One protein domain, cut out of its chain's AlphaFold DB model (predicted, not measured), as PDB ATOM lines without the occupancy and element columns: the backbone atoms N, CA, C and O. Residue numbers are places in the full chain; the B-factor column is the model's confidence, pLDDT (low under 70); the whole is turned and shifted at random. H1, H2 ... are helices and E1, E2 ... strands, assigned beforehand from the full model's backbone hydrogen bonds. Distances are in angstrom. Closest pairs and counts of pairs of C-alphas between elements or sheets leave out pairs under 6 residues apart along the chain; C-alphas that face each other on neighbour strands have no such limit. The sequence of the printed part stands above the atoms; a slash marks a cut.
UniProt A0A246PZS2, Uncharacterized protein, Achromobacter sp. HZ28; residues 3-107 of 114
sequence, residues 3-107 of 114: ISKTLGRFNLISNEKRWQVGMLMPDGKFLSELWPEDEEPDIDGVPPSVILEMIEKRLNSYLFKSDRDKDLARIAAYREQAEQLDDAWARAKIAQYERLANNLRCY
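This is residues 3 to 107 of the 114 residues of an uncharacterized protein of Achromobacter sp. HZ28 (UniProt A0A246PZS2). A small, twisted three-stranded sheet has H1 over one face; H2 folds back beside H1, and the long H3 leads away as an arm, where residues 94 to 107, of which 94 to 105 belong to H3, stick out. The 105 printed residues hold E1, E2, E3, H1, H2, H3 in that order, the strands an antiparallel meander, each next to the one before. The class is mixed; the whole is loose, radius of gyration of the C-alphas 16.1 A, spans 52 by 36 by 21 A.

E1, residues 3 to 8, begins at C-alpha 3 (-1.367, 24.382, 81.525). E2 is residues 18 to 24, E3 30 to 36, 19.8 A long, H1 48 to 61, 20.1 A, and H2 68 to 79. H3, residues 82 to 105, 34.1 A, ends at C-alpha 105 (5.390, 39.901, 102.914).

Within hydrogen-bond range are N 6 and O 20, 3.0 A, in hairpin E1 and E2, and N 21 and O 33, 3.1 A, in hairpin E2 and E3. H1 is on the sheet, two layers, at a height of 8.8 A; its closest C-alphas to E3 are Ile 55 and Glu 33, 6.1 A. H1 and H2, a helical hairpin, touch, closest C-alphas Leu 59 and Arg 68, 6.3 A. H1 touches H3 with residues 48 to 49 alone, at a steep tilt of 58 degrees. Every O i to N i+4 pair is within range in H1, H2 and H3.

The C-alphas farthest apart, Phe 64 and Cys 106, are 54.0 A apart. The printed part has no cut; the link E3 to H1 is long; no printed residue is under 70 in pLDDT.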
ATOM      1  N   ILE A   3      -2.519  24.850  82.291       92.38
ATOM      2  CA  ILE A   3      -1.367  24.382  81.525       92.38
ATOM      3  C   ILE A   3      -0.556  23.496  82.469       92.38
ATOM      4  O   ILE A   3      -0.301  23.890  83.609       92.38
ATOM      5  N   SER A   4      -0.171  22.310  82.010       93.75
ATOM      6  CA  SER A   4       0.605  21.356  82.804       93.75
ATOM      7  C   SER A   4       1.779  20.779  82.033       93.75
ATOM      8  O   SER A   4       1.646  20.488  80.844       93.75
ATOM      9  N   LYS A   5       2.866  20.515  82.763       95.81
ATOM     10  CA  LYS A   5       3.990  19.674  82.353       95.81
ATOM     11  C   LYS A   5       4.156  18.543  83.358       95.81
ATOM     12  O   LYS A   5       4.269  18.812  84.551       95.81
ATOM     13  N   THR A   6       4.205  17.303  82.879       96.00
ATOM     14  CA  THR A   6       4.384  16.121  83.736       96.00
ATOM     15  C   THR A   6       5.299  15.105  83.062       96.00
ATOM     16  O   THR A   6       5.065  14.748  81.911       96.00
ATOM     17  N   LEU A   7       6.303  14.589  83.777       96.56
ATOM     18  CA  LEU A   7       7.104  13.443  83.334       96.56
ATOM     19  C   LEU A   7       6.443  12.143  83.798       96.56
ATOM     20  O   LEU A   7       6.212  11.948  84.993       96.56
ATOM     21  N   GLY A   8       6.150  11.233  82.873       94.81
ATOM     22  CA  GLY A   8       5.421  10.011  83.205       94.81
ATOM     23  C   GLY A   8       5.529   8.914  82.158       94.81
ATOM     24  O   GLY A   8       6.090   9.100  81.082       94.81
ATOM     25  N   ARG A   9       4.981   7.742  82.492       93.44
ATOM     26  CA  ARG A   9       4.836   6.621  81.556       93.44
ATOM     27  C   ARG A   9       3.472   6.708  80.893       93.44
ATOM     28  O   ARG A   9       2.453   6.511  81.546       93.44
ATOM     29  N   PHE A  10       3.475   6.986  79.597       89.81
ATOM     30  CA  PHE A  10       2.251   7.153  78.805       89.81
ATOM     31  C   PHE A  10       1.978   5.972  77.866       89.81
ATOM     32  O   PHE A  10       0.944   5.928  77.207       89.81
ATOM     33  N   ASN A  11       2.886   4.994  77.827       86.50
ATOM     34  CA  ASN A  11       2.712   3.732  77.122       86.50
ATOM     35  C   ASN A  11       2.726   2.590  78.146       86.50
ATOM     36  O   ASN A  11       3.708   2.419  78.860       86.50
ATOM     37  N   LEU A  12       1.652   1.797  78.204       83.38
ATOM     38  CA  LEU A  12       1.514   0.685  79.156       83.38
ATOM     39  C   LEU A  12       2.516  -0.457  78.917       83.38
ATOM     40  O   LEU A  12       2.755  -1.257  79.817       83.38
ATOM     41  N   ILE A  13       3.086  -0.542  77.715       88.62
ATOM     42  CA  ILE A  13       3.965  -1.633  77.272       88.62
ATOM     43  C   ILE A  13       5.445  -1.200  77.313       88.62
ATOM     44  O   ILE A  13       6.342  -2.020  77.142       88.62
ATOM     45  N   SER A  14       5.727   0.081  77.576       87.88
ATOM     46  CA  SER A  14       7.088   0.614  77.672       87.88
ATOM     47  C   SER A  14       7.350   1.219  79.047       87.88
ATOM     48  O   SER A  14       6.491   1.853  79.651       87.88
ATOM     49  N   ASN A  15       8.578   1.057  79.539       89.12
ATOM     50  CA  ASN A  15       9.038   1.744  80.747       89.12
ATOM     51  C   ASN A  15       9.565   3.160  80.465       89.12
ATOM     52  O   ASN A  15       9.899   3.866  81.421       89.12
ATOM     53  N   GLU A  16       9.635   3.546  79.190       93.56
ATOM     54  CA  GLU A  16      10.067   4.861  78.727       93.56
ATOM     55  C   GLU A  16       9.183   5.956  79.329       93.56
ATOM     56  O   GLU A  16       7.949   5.922  79.221       93.56
ATOM     57  N   LYS A  17       9.825   6.923  79.982       95.62
ATOM     58  CA  LYS A  17       9.151   8.129  80.439       95.62
ATOM     59  C   LYS A  17       9.184   9.171  79.333       95.62
ATOM     60  O   LYS A  17      10.104   9.220  78.526       95.62
ATOM     61  N   ARG A  18       8.153  10.001  79.300       96.31
ATOM     62  CA  ARG A  18       8.031  11.126  78.378       96.31
ATOM     63  C   ARG A  18       7.490  12.326  79.120       96.31
ATOM     64  O   ARG A  18       6.740  12.165  80.082       96.31
ATOM     65  N   TRP A  19       7.856  13.515  78.676       97.31
ATOM     66  CA  TRP A  19       7.211  14.736  79.124       97.31
ATOM     67  C   TRP A  19       5.881  14.886  78.406       97.31
ATOM     68  O   TRP A  19       5.831  14.810  77.184       97.31
ATOM     69  N   GLN A  20       4.808  15.114  79.152       96.38
ATOM     70  CA  GLN A  20       3.524  15.532  78.614       96.38
ATOM     71  C   GLN A  20       3.340  17.019  78.875       96.38
ATOM     72  O   GLN A  20       3.294  17.429  80.035       96.38
ATOM     73  N   VAL A  21       3.180  17.801  77.809       96.62
ATOM     74  CA  VAL A  21       2.680  19.181  77.899       96.62
ATOM     75  C   VAL A  21       1.229  19.180  77.479       96.62
ATOM     76  O   VAL A  21       0.883  18.612  76.442       96.62
ATOM     77  N   GLY A  22       0.381  19.794  78.299       93.81
ATOM     78  CA  GLY A  22      -1.059  19.745  78.122       93.81
ATOM     79  C   GLY A  22      -1.781  21.046  78.453       93.81
ATOM     80  O   GLY A  22      -1.526  21.681  79.472       93.81
ATOM     81  N   MET A  23      -2.667  21.405  77.529       93.69
ATOM     82  CA  MET A  23      -3.717  22.417  77.510       93.69
ATOM     83  C   MET A  23      -5.101  21.956  77.990       93.69
ATOM     84  O   MET A  23      -5.716  21.197  77.241       93.69
ATOM     85  N   LEU A  24      -5.672  22.417  79.112       91.00
ATOM     86  CA  LEU A  24      -7.138  22.351  79.264       91.00
ATOM     87  C   LEU A  24      -7.787  23.484  78.466       91.00
ATOM     88  O   LEU A  24      -7.669  24.658  78.837       91.00
ATOM     89  N   MET A  25      -8.490  23.110  77.403       88.69
ATOM     90  CA  MET A  25      -9.132  24.035  76.479       88.69
ATOM     91  C   MET A  25     -10.489  24.533  77.023       88.69
ATOM     92  O   MET A  25     -11.094  23.871  77.873       88.69
ATOM     93  N   PRO A  26     -11.000  25.685  76.542       86.06
ATOM     94  CA  PRO A  26     -12.314  26.219  76.922       86.06
ATOM     95  C   PRO A  26     -13.498  25.262  76.722       86.06
ATOM     96  O   PRO A  26     -14.456  25.321  77.488       86.06
ATOM     97  N   ASP A  27     -13.430  24.355  75.743       88.50
ATOM     98  CA  ASP A  27     -14.443  23.308  75.518       88.50
ATOM     99  C   ASP A  27     -14.402  22.161  76.551       88.50
ATOM    100  O   ASP A  27     -15.121  21.170  76.412       88.50
ATOM    101  N   GLY A  28     -13.544  22.269  77.570       87.19
ATOM    102  CA  GLY A  28     -13.349  21.265  78.612       87.19
ATOM    103  C   GLY A  28     -12.512  20.063  78.174       87.19
ATOM    104  O   GLY A  28     -12.301  19.151  78.974       87.19
ATOM    105  N   LYS A  29     -12.019  20.031  76.931       89.62
ATOM    106  CA  LYS A  29     -11.175  18.944  76.431       89.62
ATOM    107  C   LYS A  29      -9.707  19.269  76.628       89.62
ATOM    108  O   LYS A  29      -9.270  20.413  76.536       89.62
ATOM    109  N   PHE A  30      -8.926  18.222  76.841       91.06
ATOM    110  CA  PHE A  30      -7.481  18.337  76.940       91.06
ATOM    111  C   PHE A  30      -6.840  18.255  75.548       91.06
ATOM    112  O   PHE A  30      -7.271  17.466  74.696       91.06
ATOM    113  N   LEU A  31      -5.839  19.089  75.293       93.38
ATOM    114  CA  LEU A  31      -4.948  19.020  74.136       93.38
ATOM    115  C   LEU A  31      -3.536  18.814  74.674       93.38
ATOM    116  O   LEU A  31      -3.080  19.621  75.475       93.38
ATOM    117  N   SER A  32      -2.852  17.745  74.280       94.94
ATOM    118  CA  SER A  32      -1.531  17.445  74.831       94.94
ATOM    119  C   SER A  32      -0.650  16.692  73.860       94.94
ATOM    120  O   SER A  32      -1.148  15.861  73.104       94.94
ATOM    121  N   GLU A  33       0.654  16.885  73.995       95.75
ATOM    122  CA  GLU A  33       1.665  16.136  73.257       95.75
ATOM    123  C   GLU A  33       2.753  15.580  74.166       95.75
ATOM    124  O   GLU A  33       2.845  15.941  75.342       95.75
ATOM    125  N   LEU A  34       3.544  14.661  73.606       95.00
ATOM    126  CA  LEU A  34       4.619  13.969  74.304       95.00
ATOM    127  C   LEU A  34       5.992  14.300  73.713       95.00
ATOM    128  O   LEU A  34       6.196  14.196  72.496       95.00
ATOM    129  N   TRP A  35       6.945  14.582  74.594       95.94
ATOM    130  CA  TRP A  35       8.363  14.766  74.299       95.94
ATOM    131  C   TRP A  35       9.201  13.662  74.959       95.94
ATOM    132  O   TRP A  35       8.814  13.165  76.021       95.94
ATOM    133  N   PRO A  36      10.319  13.245  74.340       95.25
ATOM    134  CA  PRO A  36      11.321  12.390  74.972       95.25
ATOM    135  C   PRO A  36      11.782  12.944  76.323       95.25
ATOM    136  O   PRO A  36      11.741  14.150  76.542       95.25
ATOM    137  N   GLU A  37      12.210  12.071  77.236       95.00
ATOM    138  CA  GLU A  37      12.661  12.454  78.586       95.00
ATOM    139  C   GLU A  37      13.844  13.441  78.572       95.00
ATOM    140  O   GLU A  37      13.919  14.311  79.438       95.00
ATOM    141  N   ASP A  38      14.720  13.342  77.570       95.38
ATOM    142  CA  ASP A  38      15.883  14.206  77.337       95.38
ATOM    143  C   ASP A  38      15.556  15.524  76.612       95.38
ATOM    144  O   ASP A  38      16.393  16.425  76.565       95.38
ATOM    145  N   GLU A  39      14.332  15.677  76.105       94.38
ATOM    146  CA  GLU A  39      13.838  16.884  75.437       94.38
ATOM    147  C   GLU A  39      12.773  17.579  76.298       94.38
ATOM    148  O   GLU A  39      11.626  17.748  75.875       94.38
ATOM    149  N   GLU A  40      13.122  17.963  77.531       95.25
ATOM    150  CA  GLU A  40      12.182  18.666  78.407       95.25
ATOM    151  C   GLU A  40      11.730  20.000  77.780       95.25
ATOM    152  O   GLU A  40      12.557  20.880  77.527       95.25
ATOM    153  N   PRO A  41      10.420  20.196  77.553       94.06
ATOM    154  CA  PRO A  41       9.909  21.461  77.055       94.06
ATOM    155  C   PRO A  41       9.874  22.513  78.172       94.06
ATOM    156  O   PRO A  41       9.367  22.275  79.278       94.06
ATOM    157  N   ASP A  42      10.376  23.707  77.865       93.75
ATOM    158  CA  ASP A  42      10.244  24.870  78.738       93.75
ATOM    159  C   ASP A  42       8.866  25.510  78.544       93.75
ATOM    160  O   ASP A  42       8.543  26.019  77.469       93.75
ATOM    161  N   ILE A  43       8.039  25.429  79.585       93.44
ATOM    162  CA  ILE A  43       6.676  25.963  79.581       93.44
ATOM    163  C   ILE A  43       6.396  26.877  80.776       93.44
ATOM    164  O   ILE A  43       5.238  27.209  81.058       93.44
ATOM    165  N   ASP A  44       7.430  27.263  81.517       91.12
ATOM    166  CA  ASP A  44       7.241  28.080  82.702       91.12
ATOM    167  C   ASP A  44       7.084  29.547  82.302       91.12
ATOM    168  O   ASP A  44       7.922  30.145  81.636       91.12
ATOM    169  N   GLY A  45       5.954  30.142  82.693       89.12
ATOM    170  CA  GLY A  45       5.667  31.547  82.395       89.12
ATOM    171  C   GLY A  45       5.328  31.843  80.931       89.12
ATOM    172  O   GLY A  45       5.259  33.015  80.571       89.12
ATOM    173  N   VAL A  46       5.070  30.826  80.102       93.56
ATOM    174  CA  VAL A  46       4.624  31.038  78.716       93.56
ATOM    175  C   VAL A  46       3.095  31.082  78.601       93.56
ATOM    176  O   VAL A  46       2.392  30.356  79.319       93.56
ATOM    177  N   PRO A  47       2.563  31.922  77.697       94.69
ATOM    178  CA  PRO A  47       1.131  32.048  77.491       94.69
ATOM    179  C   PRO A  47       0.546  30.875  76.672       94.69
ATOM    180  O   PRO A  47       1.279  30.147  75.992       94.69
ATOM    181  N   PRO A  48      -0.786  30.688  76.714       94.31
ATOM    182  CA  PRO A  48      -1.518  29.681  75.945       94.31
ATOM    183  C   PRO A  48      -1.177  29.636  74.450       94.31
ATOM    184  O   PRO A  48      -1.020  28.544  73.905       94.31
ATOM    185  N   SER A  49      -1.035  30.786  73.790       94.94
ATOM    186  CA  SER A  49      -0.667  30.870  72.369       94.94
ATOM    187  C   SER A  49       0.656  30.165  72.052       94.94
ATOM    188  O   SER A  49       0.720  29.350  71.132       94.94
ATOM    189  N   VAL A  50       1.684  30.389  72.871       95.44
ATOM    190  CA  VAL A  50       3.007  29.760  72.726       95.44
ATOM    191  C   VAL A  50       2.927  28.249  72.964       95.44
ATOM    192  O   VAL A  50       3.572  27.470  72.262       95.44
ATOM    193  N   ILE A  51       2.085  27.798  73.900       95.00
ATOM    194  CA  ILE A  51       1.826  26.363  74.102       95.00
ATOM    195  C   ILE A  51       1.163  25.736  72.872       95.00
ATOM    196  O   ILE A  51       1.543  24.635  72.469       95.00
ATOM    197  N   LEU A  52       0.196  26.421  72.253       94.75
ATOM    198  CA  LEU A  52      -0.453  25.946  71.030       94.75
ATOM    199  C   LEU A  52       0.547  25.803  69.881       94.75
ATOM    200  O   LEU A  52       0.528  24.781  69.198       94.75
ATOM    201  N   GLU A  53       1.446  26.770  69.700       95.12
ATOM    202  CA  GLU A  53       2.521  26.695  68.702       95.12
ATOM    203  C   GLU A  53       3.472  25.524  68.964       95.12
ATOM    204  O   GLU A  53       3.846  24.792  68.044       95.12
ATOM    205  N   MET A  54       3.836  25.306  70.227       95.31
ATOM    206  CA  MET A  54       4.707  24.206  70.632       95.31
ATOM    207  C   MET A  54       4.073  22.841  70.337       95.31
ATOM    208  O   MET A  54       4.725  21.954  69.777       95.31
ATOM    209  N   ILE A  55       2.789  22.688  70.666       94.88
ATOM    210  CA  ILE A  55       2.008  21.480  70.386       94.88
ATOM    211  C   ILE A  55       1.830  21.283  68.877       94.88
ATOM    212  O   ILE A  55       2.032  20.175  68.383       94.88
ATOM    213  N   GLU A  56       1.509  22.334  68.123       95.25
ATOM    214  CA  GLU A  56       1.371  22.270  66.665       95.25
ATOM    215  C   GLU A  56       2.677  21.835  65.995       95.25
ATOM    216  O   GLU A  56       2.686  20.917  65.172       95.25
ATOM    217  N   LYS A  57       3.805  22.446  66.377       94.81
ATOM    218  CA  LYS A  57       5.130  22.070  65.875       94.81
ATOM    219  C   LYS A  57       5.420  20.599  66.154       94.81
ATOM    220  O   LYS A  57       5.950  19.900  65.289       94.81
ATOM    221  N   ARG A  58       5.042  20.110  67.338       94.69
ATOM    222  CA  ARG A  58       5.203  18.701  67.697       94.69
ATOM    223  C   ARG A  58       4.299  17.791  66.868       94.69
ATOM    224  O   ARG A  58       4.792  16.805  66.326       94.69
ATOM    225  N   LEU A  59       3.026  18.137  66.694       93.94
ATOM    226  CA  LEU A  59       2.088  17.403  65.841       93.94
ATOM    227  C   LEU A  59       2.598  17.278  64.402       93.94
ATOM    228  O   LEU A  59       2.556  16.190  63.827       93.94
ATOM    229  N   ASN A  60       3.134  18.366  63.853       93.06
ATOM    230  CA  ASN A  60       3.686  18.407  62.501       93.06
ATOM    231  C   ASN A  60       4.985  17.603  62.336       93.06
ATOM    232  O   ASN A  60       5.353  17.283  61.208       93.06
ATOM    233  N   SER A  61       5.663  17.235  63.430       93.12
ATOM    234  CA  SER A  61       6.845  16.362  63.378       93.12
ATOM    235  C   SER A  61       6.505  14.886  63.132       93.12
ATOM    236  O   SER A  61       7.360  14.121  62.687       93.12
ATOM    237  N   TYR A  62       5.259  14.468  63.387       89.12
ATOM    238  CA  TYR A  62       4.842  13.089  63.148       89.12
ATOM    239  C   TYR A  62       4.481  12.860  61.678       89.12
ATOM    240  O   TYR A  62       3.607  13.531  61.119       89.12
ATOM    241  N   LEU A  63       5.084  11.825  61.084       83.75
ATOM    242  CA  LEU A  63       4.698  11.321  59.762       83.75
ATOM    243  C   LEU A  63       3.282  10.726  59.774       83.75
ATOM    244  O   LEU A  63       2.512  10.961  58.849       83.75
ATOM    245  N   PHE A  64       2.925  10.001  60.841       84.25
ATOM    246  CA  PHE A  64       1.614   9.375  61.006       84.25
ATOM    247  C   PHE A  64       1.120   9.534  62.444       84.25
ATOM    248  O   PHE A  64       1.776   9.090  63.387       84.25
ATOM    249  N   LYS A  65      -0.053  10.149  62.611       86.56
ATOM    250  CA  LYS A  65      -0.778  10.227  63.882       86.56
ATOM    251  C   LYS A  65      -2.275  10.320  63.599       86.56
ATOM    252  O   LYS A  65      -2.708  11.219  62.885       86.56
ATOM    253  N   SER A  66      -3.049   9.393  64.159       84.81
ATOM    254  CA  SER A  66      -4.459   9.181  63.801       84.81
ATOM    255  C   SER A  66      -5.359  10.395  64.042       84.81
ATOM    256  O   SER A  66      -6.269  10.639  63.261       84.81
ATOM    257  N   ASP A  67      -5.084  11.179  65.086       89.00
ATOM    258  CA  ASP A  67      -5.873  12.364  65.449       89.00
ATOM    259  C   ASP A  67      -5.214  13.692  65.028       89.00
ATOM    260  O   ASP A  67      -5.682  14.760  65.423       89.00
ATOM    261  N   ARG A  68      -4.143  13.656  64.213       91.00
ATOM    262  CA  ARG A  68      -3.344  14.851  63.880       91.00
ATOM    263  C   ARG A  68      -4.196  15.978  63.309       91.00
ATOM    264  O   ARG A  68      -4.148  17.091  63.814       91.00
ATOM    265  N   ASP A  69      -4.997  15.683  62.292       91.19
ATOM    266  CA  ASP A  69      -5.767  16.709  61.583       91.19
ATOM    267  C   ASP A  69      -6.874  17.300  62.462       91.19
ATOM    268  O   ASP A  69      -7.166  18.493  62.394       91.19
ATOM    269  N   LYS A  70      -7.447  16.484  63.352       91.56
ATOM    270  CA  LYS A  70      -8.429  16.929  64.341       91.56
ATOM    271  C   LYS A  70      -7.801  17.861  65.374       91.56
ATOM    272  O   LYS A  70      -8.400  18.881  65.713       91.56
ATOM    273  N   ASP A  71      -6.613  17.527  65.873       92.62
ATOM    274  CA  ASP A  71      -5.892  18.380  66.815       92.62
ATOM    275  C   ASP A  71      -5.409  19.678  66.153       92.62
ATOM    276  O   ASP A  71      -5.564  20.743  66.747       92.62
ATOM    277  N   LEU A  72      -4.937  19.630  64.902       93.62
ATOM    278  CA  LEU A  72      -4.577  20.822  64.126       93.62
ATOM    279  C   LEU A  72      -5.786  21.728  63.857       93.62
ATOM    280  O   LEU A  72      -5.700  22.937  64.061       93.62
ATOM    281  N   ALA A  73      -6.933  21.165  63.467       92.38
ATOM    282  CA  ALA A  73      -8.164  21.932  63.279       92.38
ATOM    283  C   ALA A  73      -8.615  22.601  64.584       92.38
ATOM    284  O   ALA A  73      -9.059  23.750  64.592       92.38
ATOM    285  N   ARG A  74      -8.453  21.898  65.710       91.81
ATOM    286  CA  ARG A  74      -8.735  22.444  67.035       91.81
ATOM    287  C   ARG A  74      -7.789  23.600  67.368       91.81
ATOM    288  O   ARG A  74      -8.261  24.652  67.779       91.81
ATOM    289  N   ILE A  75      -6.484  23.444  67.144       93.25
ATOM    290  CA  ILE A  75      -5.494  24.519  67.333       93.25
ATOM    291  C   ILE A  75      -5.837  25.741  66.475       93.25
ATOM    292  O   ILE A  75      -5.815  26.859  66.984       93.25
ATOM    293  N   ALA A  76      -6.209  25.536  65.209       93.00
ATOM    294  CA  ALA A  76      -6.607  26.616  64.311       93.00
ATOM    295  C   ALA A  76      -7.827  27.388  64.839       93.00
ATOM    296  O   ALA A  76      -7.786  28.612  64.900       93.00
ATOM    297  N   ALA A  77      -8.861  26.687  65.313       91.19
ATOM    298  CA  ALA A  77     -10.039  27.327  65.904       91.19
ATOM    299  C   ALA A  77      -9.698  28.156  67.156       91.19
ATOM    300  O   ALA A  77     -10.259  29.225  67.375       91.19
ATOM    301  N   TYR A  78      -8.758  27.687  67.983       88.81
ATOM    302  CA  TYR A  78      -8.347  28.416  69.185       88.81
ATOM    303  C   TYR A  78      -7.391  29.573  68.910       88.81
ATOM    304  O   TYR A  78      -7.348  30.513  69.701       88.81
ATOM    305  N   ARG A  79      -6.669  29.552  67.786       90.12
ATOM    306  CA  ARG A  79      -5.835  30.682  67.362       90.12
ATOM    307  C   ARG A  79      -6.639  31.947  67.103       90.12
ATOM    308  O   ARG A  79      -6.158  33.026  67.424       90.12
ATOM    309  N   GLU A  80      -7.864  31.817  66.607       90.88
ATOM    310  CA  GLU A  80      -8.766  32.959  66.405       90.88
ATOM    311  C   GLU A  80      -9.094  33.692  67.716       90.88
ATOM    312  O   GLU A  80      -9.495  34.852  67.689       90.88
ATOM    313  N   GLN A  81      -8.911  33.022  68.858       89.94
ATOM    314  CA  GLN A  81      -9.185  33.556  70.193       89.94
ATOM    315  C   GLN A  81      -7.925  33.622  71.074       89.94
ATOM    316  O   GLN A  81      -8.020  33.764  72.294       89.94
ATOM    317  N   ALA A  82      -6.734  33.473  70.482       89.19
ATOM    318  CA  ALA A  82      -5.487  33.345  71.232       89.19
ATOM    319  C   ALA A  82      -5.203  34.578  72.100       89.19
ATOM    320  O   ALA A  82      -4.823  34.431  73.257       89.19
ATOM    321  N   GLU A  83      -5.470  35.781  71.589       92.50
ATOM    322  CA  GLU A  83      -5.257  37.024  72.339       92.50
ATOM    323  C   GLU A  83      -6.121  37.096  73.607       92.50
ATOM    324  O   GLU A  83      -5.635  37.471  74.673       92.50
ATOM    325  N   GLN A  84      -7.395  36.696  73.527       92.62
ATOM    326  CA  GLN A  84      -8.284  36.684  74.693       92.62
ATOM    327  C   GLN A  84      -7.870  35.606  75.699       92.62
ATOM    328  O   GLN A  84      -7.985  35.807  76.910       92.62
ATOM    329  N   LEU A  85      -7.386  34.461  75.211       90.94
ATOM    330  CA  LEU A  85      -6.872  33.389  76.060       90.94
ATOM    331  C   LEU A  85      -5.611  33.831  76.812       90.94
ATOM    332  O   LEU A  85      -5.505  33.593  78.018       90.94
ATOM    333  N   ASP A  86      -4.702  34.511  76.123       95.31
ATOM    334  CA  ASP A  86      -3.465  35.033  76.690       95.31
ATOM    335  C   ASP A  86      -3.729  36.142  77.714       95.31
ATOM    336  O   ASP A  86      -3.166  36.092  78.809       95.31
ATOM    337  N   ASP A  87      -4.634  37.087  77.430       95.00
ATOM    338  CA  ASP A  87      -5.047  38.119  78.397       95.00
ATOM    339  C   ASP A  87      -5.662  37.486  79.656       95.00
ATOM    340  O   ASP A  87      -5.251  37.794  80.781       95.00
ATOM    341  N   ALA A  88      -6.591  36.538  79.492       92.62
ATOM    342  CA  ALA A  88      -7.216  35.850  80.619       92.62
ATOM    343  C   ALA A  88      -6.191  35.070  81.462       92.62
ATOM    344  O   ALA A  88      -6.247  35.084  82.697       92.62
ATOM    345  N   TRP A  89      -5.239  34.401  80.808       94.06
ATOM    346  CA  TRP A  89      -4.135  33.714  81.470       94.06
ATOM    347  C   TRP A  89      -3.224  34.692  82.220       94.06
ATOM    348  O   TRP A  89      -2.924  34.462  83.396       94.06
ATOM    349  N   ALA A  90      -2.842  35.805  81.590       95.44
ATOM    350  CA  ALA A  90      -1.959  36.807  82.175       95.44
ATOM    351  C   ALA A  90      -2.591  37.436  83.421       95.44
ATOM    352  O   ALA A  90      -1.959  37.488  84.476       95.44
ATOM    353  N   ARG A  91      -3.876  37.814  83.351       95.88
ATOM    354  CA  ARG A  91      -4.638  38.313  84.509       95.88
ATOM    355  C   ARG A  91      -4.656  37.312  85.659       95.88
ATOM    356  O   ARG A  91      -4.432  37.687  86.810       95.88
ATOM    357  N   ALA A  92      -4.901  36.035  85.362       92.75
ATOM    358  CA  ALA A  92      -4.916  34.989  86.378       92.75
ATOM    359  C   ALA A  92      -3.535  34.796  87.029       92.75
ATOM    360  O   ALA A  92      -3.452  34.624  88.248       92.75
ATOM    361  N   LYS A  93      -2.454  34.860  86.242       94.06
ATOM    362  CA  LYS A  93      -1.075  34.771  86.737       94.06
ATOM    363  C   LYS A  93      -0.681  35.965  87.593       94.06
ATOM    364  O   LYS A  93      -0.161  35.754  88.685       94.06
ATOM    365  N   ILE A  94      -0.994  37.184  87.163       96.25
ATOM    366  CA  ILE A  94      -0.783  38.398  87.965       96.25
ATOM    367  C   ILE A  94      -1.475  38.246  89.320       96.25
ATOM    368  O   ILE A  94      -0.816  38.325  90.353       96.25
ATOM    369  N   ALA A  95      -2.763  37.894  89.329       96.44
ATOM    370  CA  ALA A  95      -3.508  37.705  90.571       96.44
ATOM    371  C   ALA A  95      -2.921  36.591  91.463       96.44
ATOM    372  O   ALA A  95      -2.953  36.692  92.690       96.44
ATOM    373  N   GLN A  96      -2.386  35.515  90.874       94.75
ATOM    374  CA  GLN A  96      -1.684  34.460  91.612       94.75
ATOM    375  C   GLN A  96      -0.408  35.000  92.270       94.75
ATOM    376  O   GLN A  96      -0.181  34.754  93.457       94.75
ATOM    377  N   TYR A  97       0.416  35.728  91.517       95.38
ATOM    378  CA  TYR A  97       1.676  36.274  92.011       95.38
ATOM    379  C   TYR A  97       1.469  37.372  93.046       95.38
ATOM    380  O   TYR A  97       2.190  37.400  94.035       95.38
ATOM    381  N   GLU A  98       0.451  38.216  92.897       97.44
ATOM    382  CA  GLU A  98       0.082  39.208  93.909       97.44
ATOM    383  C   GLU A  98      -0.296  38.547  95.238       97.44
ATOM    384  O   GLU A  98       0.165  38.974  96.298       97.44
ATOM    385  N   ARG A  99      -1.081  37.460  95.205       96.56
ATOM    386  CA  ARG A  99      -1.395  36.681  96.416       96.56
ATOM    387  C   ARG A  99      -0.142  36.071  97.030       96.56
ATOM    388  O   ARG A  99       0.028  36.144  98.242       96.56
ATOM    389  N   LEU A 100       0.734  35.490  96.211       95.62
ATOM    390  CA  LEU A 100       1.986  34.916  96.693       95.62
ATOM    391  C   LEU A 100       2.884  35.988  97.324       95.62
ATOM    392  O   LEU A 100       3.377  35.788  98.427       95.62
ATOM    393  N   ALA A 101       3.040  37.140  96.672       96.25
ATOM    394  CA  ALA A 101       3.802  38.268  97.191       96.25
ATOM    395  C   ALA A 101       3.220  38.768  98.519       96.25
ATOM    396  O   ALA A 101       3.963  38.965  99.475       96.25
ATOM    397  N   ASN A 102       1.895  38.907  98.615       95.81
ATOM    398  CA  ASN A 102       1.219  39.270  99.862       95.81
ATOM    399  C   ASN A 102       1.469  38.257 100.981       95.81
ATOM    400  O   ASN A 102       1.738  38.659 102.109       95.81
ATOM    401  N   ASN A 103       1.437  36.961 100.670       95.12
ATOM    402  CA  ASN A 103       1.754  35.922 101.643       95.12
ATOM    403  C   ASN A 103       3.223  35.986 102.076       95.12
ATOM    404  O   ASN A 103       3.512  35.823 103.250       95.12
ATOM    405  N   LEU A 104       4.153  36.244 101.156       95.69
ATOM    406  CA  LEU A 104       5.580  36.319 101.476       95.69
ATOM    407  C   LEU A 104       5.944  37.568 102.289       95.69
ATOM    408  O   LEU A 104       6.880  37.523 103.086       95.69
ATOM    409  N   ARG A 105       5.184  38.661 102.147       93.31
ATOM    410  CA  ARG A 105       5.390  39.901 102.914       93.31
ATOM    411  C   ARG A 105       5.359  39.691 104.429       93.31
ATOM    412  O   ARG A 105       6.037  40.434 105.124       93.31
ATOM    413  N   CYS A 106       4.637  38.693 104.951       92.00
ATOM    414  CA  CYS A 106       4.602  38.436 106.397       92.00
ATOM    415  C   CYS A 106       5.918  37.872 106.965       92.00
ATOM    416  O   CYS A 106       6.094  37.864 108.181       92.00
ATOM    417  N   TYR A 107       6.833  37.426 106.102       91.75
ATOM    418  CA  TYR A 107       8.157  36.930 106.483       91.75
ATOM    419  C   TYR A 107       9.264  37.979 106.316       91.75
ATOM    420  O   TYR A 107      10.425  37.684 106.597       91.75
TER     421      TYR A 107